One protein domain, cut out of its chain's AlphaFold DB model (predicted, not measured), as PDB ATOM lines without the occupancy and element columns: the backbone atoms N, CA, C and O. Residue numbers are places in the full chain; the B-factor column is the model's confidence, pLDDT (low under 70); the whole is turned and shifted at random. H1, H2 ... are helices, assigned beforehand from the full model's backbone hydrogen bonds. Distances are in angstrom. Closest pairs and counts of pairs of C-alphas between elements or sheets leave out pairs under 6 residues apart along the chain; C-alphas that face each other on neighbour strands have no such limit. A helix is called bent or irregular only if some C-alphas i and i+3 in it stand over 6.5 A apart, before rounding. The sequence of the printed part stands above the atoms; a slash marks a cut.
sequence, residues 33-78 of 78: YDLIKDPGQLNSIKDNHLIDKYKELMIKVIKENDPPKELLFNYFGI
ATOM      1  N   TYR A  33      46.557 -28.704  19.594       93.00
ATOM      2  CA  TYR A  33      47.486 -28.896  18.480       93.00
ATOM      3  C   TYR A  33      47.285 -30.273  17.852       93.00
ATOM      4  O   TYR A  33      47.014 -31.249  18.553       93.00
ATOM      5  N   ASP A  34      47.459 -30.351  16.537       93.94
ATOM      6  CA  ASP A  34      47.569 -31.616  15.811       93.94
ATOM      7  C   ASP A  34      49.054 -31.958  15.682       93.94
ATOM      8  O   ASP A  34      49.745 -31.407  14.835       93.94
ATOM      9  N   LEU A  35      49.555 -32.864  16.522       92.88
ATOM     10  CA  LEU A  35      50.981 -33.211  16.550       92.88
ATOM     11  C   LEU A  35      51.468 -33.920  15.277       92.88
ATOM     12  O   LEU A  35      52.672 -33.969  15.040       92.88
ATOM     13  N   ILE A  36      50.561 -34.481  14.469       95.62
ATOM     14  CA  ILE A  36      50.924 -35.144  13.211       95.62
ATOM     15  C   ILE A  36      51.205 -34.086  12.144       95.62
ATOM     16  O   ILE A  36      52.168 -34.208  11.387       95.62
ATOM     17  N   LYS A  37      50.368 -33.045  12.080       94.19
ATOM     18  CA  LYS A  37      50.475 -31.976  11.073       94.19
ATOM     19  C   LYS A  37      51.320 -30.788  11.526       94.19
ATOM     20  O   LYS A  37      51.902 -30.110  10.686       94.19
ATOM     21  N   ASP A  38      51.393 -30.547  12.829       93.81
ATOM     22  CA  ASP A  38      52.146 -29.469  13.466       93.81
ATOM     23  C   ASP A  38      52.960 -29.989  14.671       93.81
ATOM     24  O   ASP A  38      52.646 -29.695  15.829       93.81
ATOM     25  N   PRO A  39      54.041 -30.756  14.424       93.38
ATOM     26  CA  PRO A  39      54.920 -31.239  15.491       93.38
ATOM     27  C   PRO A  39      55.560 -30.108  16.308       93.38
ATOM     28  O   PRO A  39      55.926 -30.306  17.463       93.38
ATOM     29  N   GLY A  40      55.711 -28.925  15.700       93.12
ATOM     30  CA  GLY A  40      56.304 -27.744  16.323       93.12
ATOM     31  C   GLY A  40      55.355 -26.953  17.221       93.12
ATOM     32  O   GLY A  40      55.813 -26.007  17.856       93.12
ATOM     33  N   GLN A  41      54.065 -27.313  17.283       92.75
ATOM     34  CA  GLN A  41      53.045 -26.613  18.076       92.75
ATOM     35  C   GLN A  41      52.980 -25.105  17.773       92.75
ATOM     36  O   GLN A  41      52.770 -24.273  18.662       92.75
ATOM     37  N   LEU A  42      53.193 -24.734  16.511       92.19
ATOM     38  CA  LEU A  42      53.236 -23.338  16.085       92.19
ATOM     39  C   LEU A  42      51.835 -22.779  15.809       92.19
ATOM     40  O   LEU A  42      51.621 -21.572  15.913       92.19
ATOM     41  N   ASN A  43      50.872 -23.645  15.485       90.75
ATOM     42  CA  ASN A  43      49.540 -23.277  15.021       90.75
ATOM     43  C   ASN A  43      48.468 -23.918  15.909       90.75
ATOM     44  O   ASN A  43      48.103 -25.081  15.741       90.75
ATOM     45  N   SER A  44      47.930 -23.144  16.853       91.00
ATOM     46  CA  SER A  44      46.853 -23.632  17.716       91.00
ATOM     47  C   SER A  44      45.511 -23.712  16.982       91.00
ATOM     48  O   SER A  44      45.117 -22.823  16.224       91.00
ATOM     49  N   ILE A  45      44.782 -24.793  17.242       91.88
ATOM     50  CA  ILE A  45      43.444 -25.067  16.728       91.88
ATOM     51  C   ILE A  45      42.418 -24.447  17.682       91.88
ATOM     52  O   ILE A  45      42.482 -24.636  18.897       91.88
ATOM     53  N   LYS A  46      41.440 -23.725  17.127       89.94
ATOM     54  CA  LYS A  46      40.303 -23.168  17.871       89.94
ATOM     55  C   LYS A  46      39.048 -23.993  17.606       89.94
ATOM     56  O   LYS A  46      38.239 -23.636  16.756       89.94
ATOM     57  N   ASP A  47      38.907 -25.095  18.333       90.81
ATOM     58  CA  ASP A  47      37.712 -25.941  18.321       90.81
ATOM     59  C   ASP A  47      37.209 -26.121  19.757       90.81
ATOM     60  O   ASP A  47      37.754 -26.907  20.531       90.81
ATOM     61  N   ASN A  48      36.169 -25.367  20.112       88.62
ATOM     62  CA  ASN A  48      35.615 -25.372  21.465       88.62
ATOM     63  C   ASN A  48      35.057 -26.745  21.855       88.62
ATOM     64  O   ASN A  48      35.208 -27.155  23.000       88.62
ATOM     65  N   HIS A  49      34.476 -27.489  20.909       92.50
ATOM     66  CA  HIS A  49      33.900 -28.797  21.202       92.50
ATOM     67  C   HIS A  49      34.991 -29.816  21.557       92.50
ATOM     68  O   HIS A  49      34.852 -30.580  22.515       92.50
ATOM     69  N   LEU A  50      36.104 -29.820  20.815       91.94
ATOM     70  CA  LEU A  50      37.252 -30.666  21.154       91.94
ATOM     71  C   LEU A  50      37.908 -30.239  22.468       91.94
ATOM     72  O   LEU A  50      38.259 -31.101  23.274       91.94
ATOM     73  N   ILE A  51      38.049 -28.934  22.702       90.19
ATOM     74  CA  ILE A  51      38.617 -28.401  23.946       90.19
ATOM     75  C   ILE A  51      37.788 -28.854  25.153       90.19
ATOM     76  O   ILE A  51      38.358 -29.396  26.100       90.19
ATOM     77  N   ASP A  52      36.465 -28.709  25.099       90.06
ATOM     78  CA  ASP A  52      35.573 -29.116  26.188       90.06
ATOM     79  C   ASP A  52      35.611 -30.633  26.403       90.06
ATOM     80  O   ASP A  52      35.765 -31.104  27.531       90.06
ATOM     81  N   LYS A  53      35.588 -31.417  25.318       93.81
ATOM     82  CA  LYS A  53      35.728 -32.878  25.393       93.81
ATOM     83  C   LYS A  53      37.020 -33.293  26.102       93.81
ATOM     84  O   LYS A  53      36.997 -34.176  26.960       93.81
ATOM     85  N   TYR A  54      38.153 -32.692  25.741       92.19
ATOM     86  CA  TYR A  54      39.436 -33.029  26.357       92.19
ATOM     87  C   TYR A  54      39.533 -32.531  27.798       92.19
ATOM     88  O   TYR A  54      40.090 -33.238  28.638       92.19
ATOM     89  N   LYS A  55      38.936 -31.379  28.113       89.94
ATOM     90  CA  LYS A  55      38.837 -30.865  29.482       89.94
ATOM     91  C   LYS A  55      38.105 -31.850  30.398       89.94
ATOM     92  O   LYS A  55      38.620 -32.177  31.465       89.94
ATOM     93  N   GLU A  56      36.965 -32.382  29.964       92.69
ATOM     94  CA  GLU A  56      36.207 -33.377  30.737       92.69
ATOM     95  C   GLU A  56      36.997 -34.678  30.943       92.69
ATOM     96  O   GLU A  56      37.038 -35.226  32.049       92.69
ATOM     97  N   LEU A  57      37.697 -35.151  29.904       93.38
ATOM     98  CA  LEU A  57      38.575 -36.322  30.012       93.38
ATOM     99  C   LEU A  57      39.718 -36.089  31.012       93.38
ATOM    100  O   LEU A  57      40.004 -36.971  31.821       93.38
ATOM    101  N   MET A  58      40.334 -34.902  31.003       90.00
ATOM    102  CA  MET A  58      41.368 -34.538  31.976       90.00
ATOM    103  C   MET A  58      40.823 -34.530  33.404       90.00
ATOM    104  O   MET A  58      41.435 -35.128  34.286       90.00
ATOM    105  N   ILE A  59      39.671 -33.893  33.638       90.50
ATOM    106  CA  ILE A  59      39.046 -33.832  34.967       90.50
ATOM    107  C   ILE A  59      38.749 -35.242  35.485       90.50
ATOM    108  O   ILE A  59      39.001 -35.525  36.657       90.50
ATOM    109  N   LYS A  60      38.251 -36.137  34.623       92.12
ATOM    110  CA  LYS A  60      37.989 -37.531  34.987       92.12
ATOM    111  C   LYS A  60      39.260 -38.239  35.469       92.12
ATOM    112  O   LYS A  60      39.269 -38.757  36.582       92.12
ATOM    113  N   VAL A  61      40.335 -38.196  34.679       91.25
ATOM    114  CA  VAL A  61      41.620 -38.826  35.037       91.25
ATOM    115  C   VAL A  61      42.200 -38.216  36.313       91.25
ATOM    116  O   VAL A  61      42.706 -38.931  37.173       91.25
ATOM    117  N   ILE A  62      42.100 -36.896  36.472       87.75
ATOM    118  CA  ILE A  62      42.569 -36.195  37.669       87.75
ATOM    119  C   ILE A  62      41.826 -36.701  38.909       87.75
ATOM    120  O   ILE A  62      42.480 -37.058  39.881       87.75
ATOM    121  N   LYS A  63      40.490 -36.796  38.866       87.31
ATOM    122  CA  LYS A  63      39.673 -37.302  39.984       87.31
ATOM    123  C   LYS A  63      39.984 -38.757  40.340       87.31
ATOM    124  O   LYS A  63      39.967 -39.099  41.516       87.31
ATOM    125  N   GLU A  64      40.289 -39.594  39.350       91.19
ATOM    126  CA  GLU A  64      40.672 -40.998  39.564       91.19
ATOM    127  C   GLU A  64      41.991 -41.153  40.346       91.19
ATOM    128  O   GLU A  64      42.210 -42.194  40.958       91.19
ATOM    129  N   ASN A  65      42.850 -40.127  40.366       85.69
ATOM    130  CA  ASN A  65      44.177 -40.171  40.996       85.69
ATOM    131  C   ASN A  65      44.261 -39.443  42.354       85.69
ATOM    132  O   ASN A  65      45.366 -39.142  42.800       85.69
ATOM    133  N   ASP A  66      43.122 -39.160  42.999       80.00
ATOM    134  CA  ASP A  66      43.024 -38.488  44.310       80.00
ATOM    135  C   ASP A  66      43.913 -37.224  44.420       80.00
ATOM    136  O   ASP A  66      44.903 -37.181  45.161       80.00
ATOM    137  N   PRO A  67      43.615 -36.183  43.619       84.88
ATOM    138  CA  PRO A  67      44.440 -34.991  43.545       84.88
ATOM    139  C   PRO A  67      44.252 -34.138  44.813       84.88
ATOM    140  O   PRO A  67      43.240 -34.253  45.509       84.88
ATOM    141  N   PRO A  68      45.165 -33.192  45.090       84.50
ATOM    142  CA  PRO A  68      44.928 -32.170  46.105       84.50
ATOM    143  C   PRO A  68      43.595 -31.447  45.864       84.50
ATOM    144  O   PRO A  68      43.266 -31.108  44.723       84.50
ATOM    145  N   LYS A  69      42.835 -31.184  46.934       78.62
ATOM    146  CA  LYS A  69      41.478 -30.607  46.847       78.62
ATOM    147  C   LYS A  69      41.467 -29.257  46.128       78.62
ATOM    148  O   LYS A  69      40.520 -28.946  45.414       78.62
ATOM    149  N   GLU A  70      42.528 -28.474  46.290       82.19
ATOM    150  CA  GLU A  70      42.677 -27.163  45.666       82.19
ATOM    151  C   GLU A  70      42.988 -27.211  44.163       82.19
ATOM    152  O   GLU A  70      42.857 -26.193  43.487       82.19
ATOM    153  N   LEU A  71      43.405 -28.356  43.613       82.69
ATOM    154  CA  LEU A  71      43.879 -28.437  42.229       82.69
ATOM    155  C   LEU A  71      42.763 -28.136  41.223       82.69
ATOM    156  O   LEU A  71      42.970 -27.362  40.287       82.69
ATOM    157  N   LEU A  72      41.580 -28.722  41.430       84.38
ATOM    158  CA  LEU A  72      40.434 -28.520  40.541       84.38
ATOM    159  C   LEU A  72      39.941 -27.070  40.582       84.38
ATOM    160  O   LEU A  72      39.756 -26.456  39.531       84.38
ATOM    161  N   PHE A  73      39.863 -26.500  41.783       82.56
ATOM    162  CA  PHE A  73      39.474 -25.110  41.978       82.56
ATOM    163  C   PHE A  73      40.469 -24.143  41.324       82.56
ATOM    164  O   PHE A  73      40.072 -23.255  40.573       82.56
ATOM    165  N   ASN A  74      41.772 -24.345  41.541       81.06
ATOM    166  CA  ASN A  74      42.810 -23.439  41.048       81.06
ATOM    167  C   ASN A  74      42.951 -23.452  39.519       81.06
ATOM    168  O   ASN A  74      43.282 -22.420  38.939       81.06
ATOM    169  N   TYR A  75      42.750 -24.604  38.873       76.75
ATOM    170  CA  TYR A  75      43.013 -24.763  37.438       76.75
ATOM    171  C   TYR A  75      41.747 -24.727  36.574       76.75
ATOM    172  O   TYR A  75      41.776 -24.236  35.446       76.75
ATOM    173  N   PHE A  76      40.625 -25.236  37.086       82.25
ATOM    174  CA  PHE A  76      39.375 -25.356  36.330       82.25
ATOM    175  C   PHE A  76      38.240 -24.484  36.881       82.25
ATOM    176  O   PHE A  76      37.236 -24.328  36.185       82.25
ATOM    177  N   GLY A  77      38.392 -23.905  38.080       81.12
ATOM    178  CA  GLY A  77      37.367 -23.078  38.726       81.12
ATOM    179  C   GLY A  77      36.128 -23.857  39.175       81.12
ATOM    180  O   GLY A  77      35.070 -23.251  39.337       81.12
ATOM    181  N   ILE A  78      36.252 -25.181  39.325       73.88
ATOM    182  CA  ILE A  78      35.181 -26.105  39.737       73.88
ATOM    183  C   ILE A  78      35.484 -26.781  41.071       73.88
ATOM    184  O   ILE A  78      36.678 -26.854  41.443       73.88
TER     185      ILE A  78
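Overview. This is residues 33 to 78 of the 78 residues of an uncharacterized protein of Candidatus Poribacteria bacterium (UniProt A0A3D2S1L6). One long helix, H1, links two ends of a loose, open shape: past its first residues the unnamed stretch 33 to 47 forms a loop at one end, and past its last residues the short helix H2 folds back beside it, running opposite ways, with a gap between the two. Residues 35 to 40 of the loop stick out. The printed part has 46 residues with two named helices, H1 then H2 along the chain, and no named strand; its class is all helix. It is loose, with a radius of gyration of the C-alphas of 13.5 A, and spans 36 by 18 by 16 A, only just elongated.

Along the chain. H1 is residues 48 to 64, 24.4 A from first to last C-alpha, from C-alpha 48 at (35.615, -25.372, 21.465) to C-alpha 64 at (40.672, -40.998, 39.564). H2 is residues 69 to 76, 11.9 A long, and ends with C-alpha 76 at (39.375, -25.356, 36.330). H2 is irregular, but only just: C-alphas 69 and 72 are 6.7 A apart.

Arrangement. H1 and H2 are close but not clearly touching, with 1 pair of C-alphas within 8 A, the closest being those of Ile 59 and Leu 72 at 7.8 A. Their lines stand at a shallow tilt of 9 degrees, opposite ways, and their centres are 13.7 A apart. A tight link of 4 residues joins them. In H1 every O i to N i+4 pair is within hydrogen-bond range; in H2 3 of 4 are.

Size, cuts and confidence. The C-alphas farthest apart, those of Lys 37 and Lys 69, are 36.9 A apart. Residues 47 to 54, of which 48 to 54 belong to H1, stand free, and so do residues 64 to 69. The printed part has no cut and ends at residue 78, the chain's last. The mean pLDDT of the printed part is 88.6, and no printed residue is under 70.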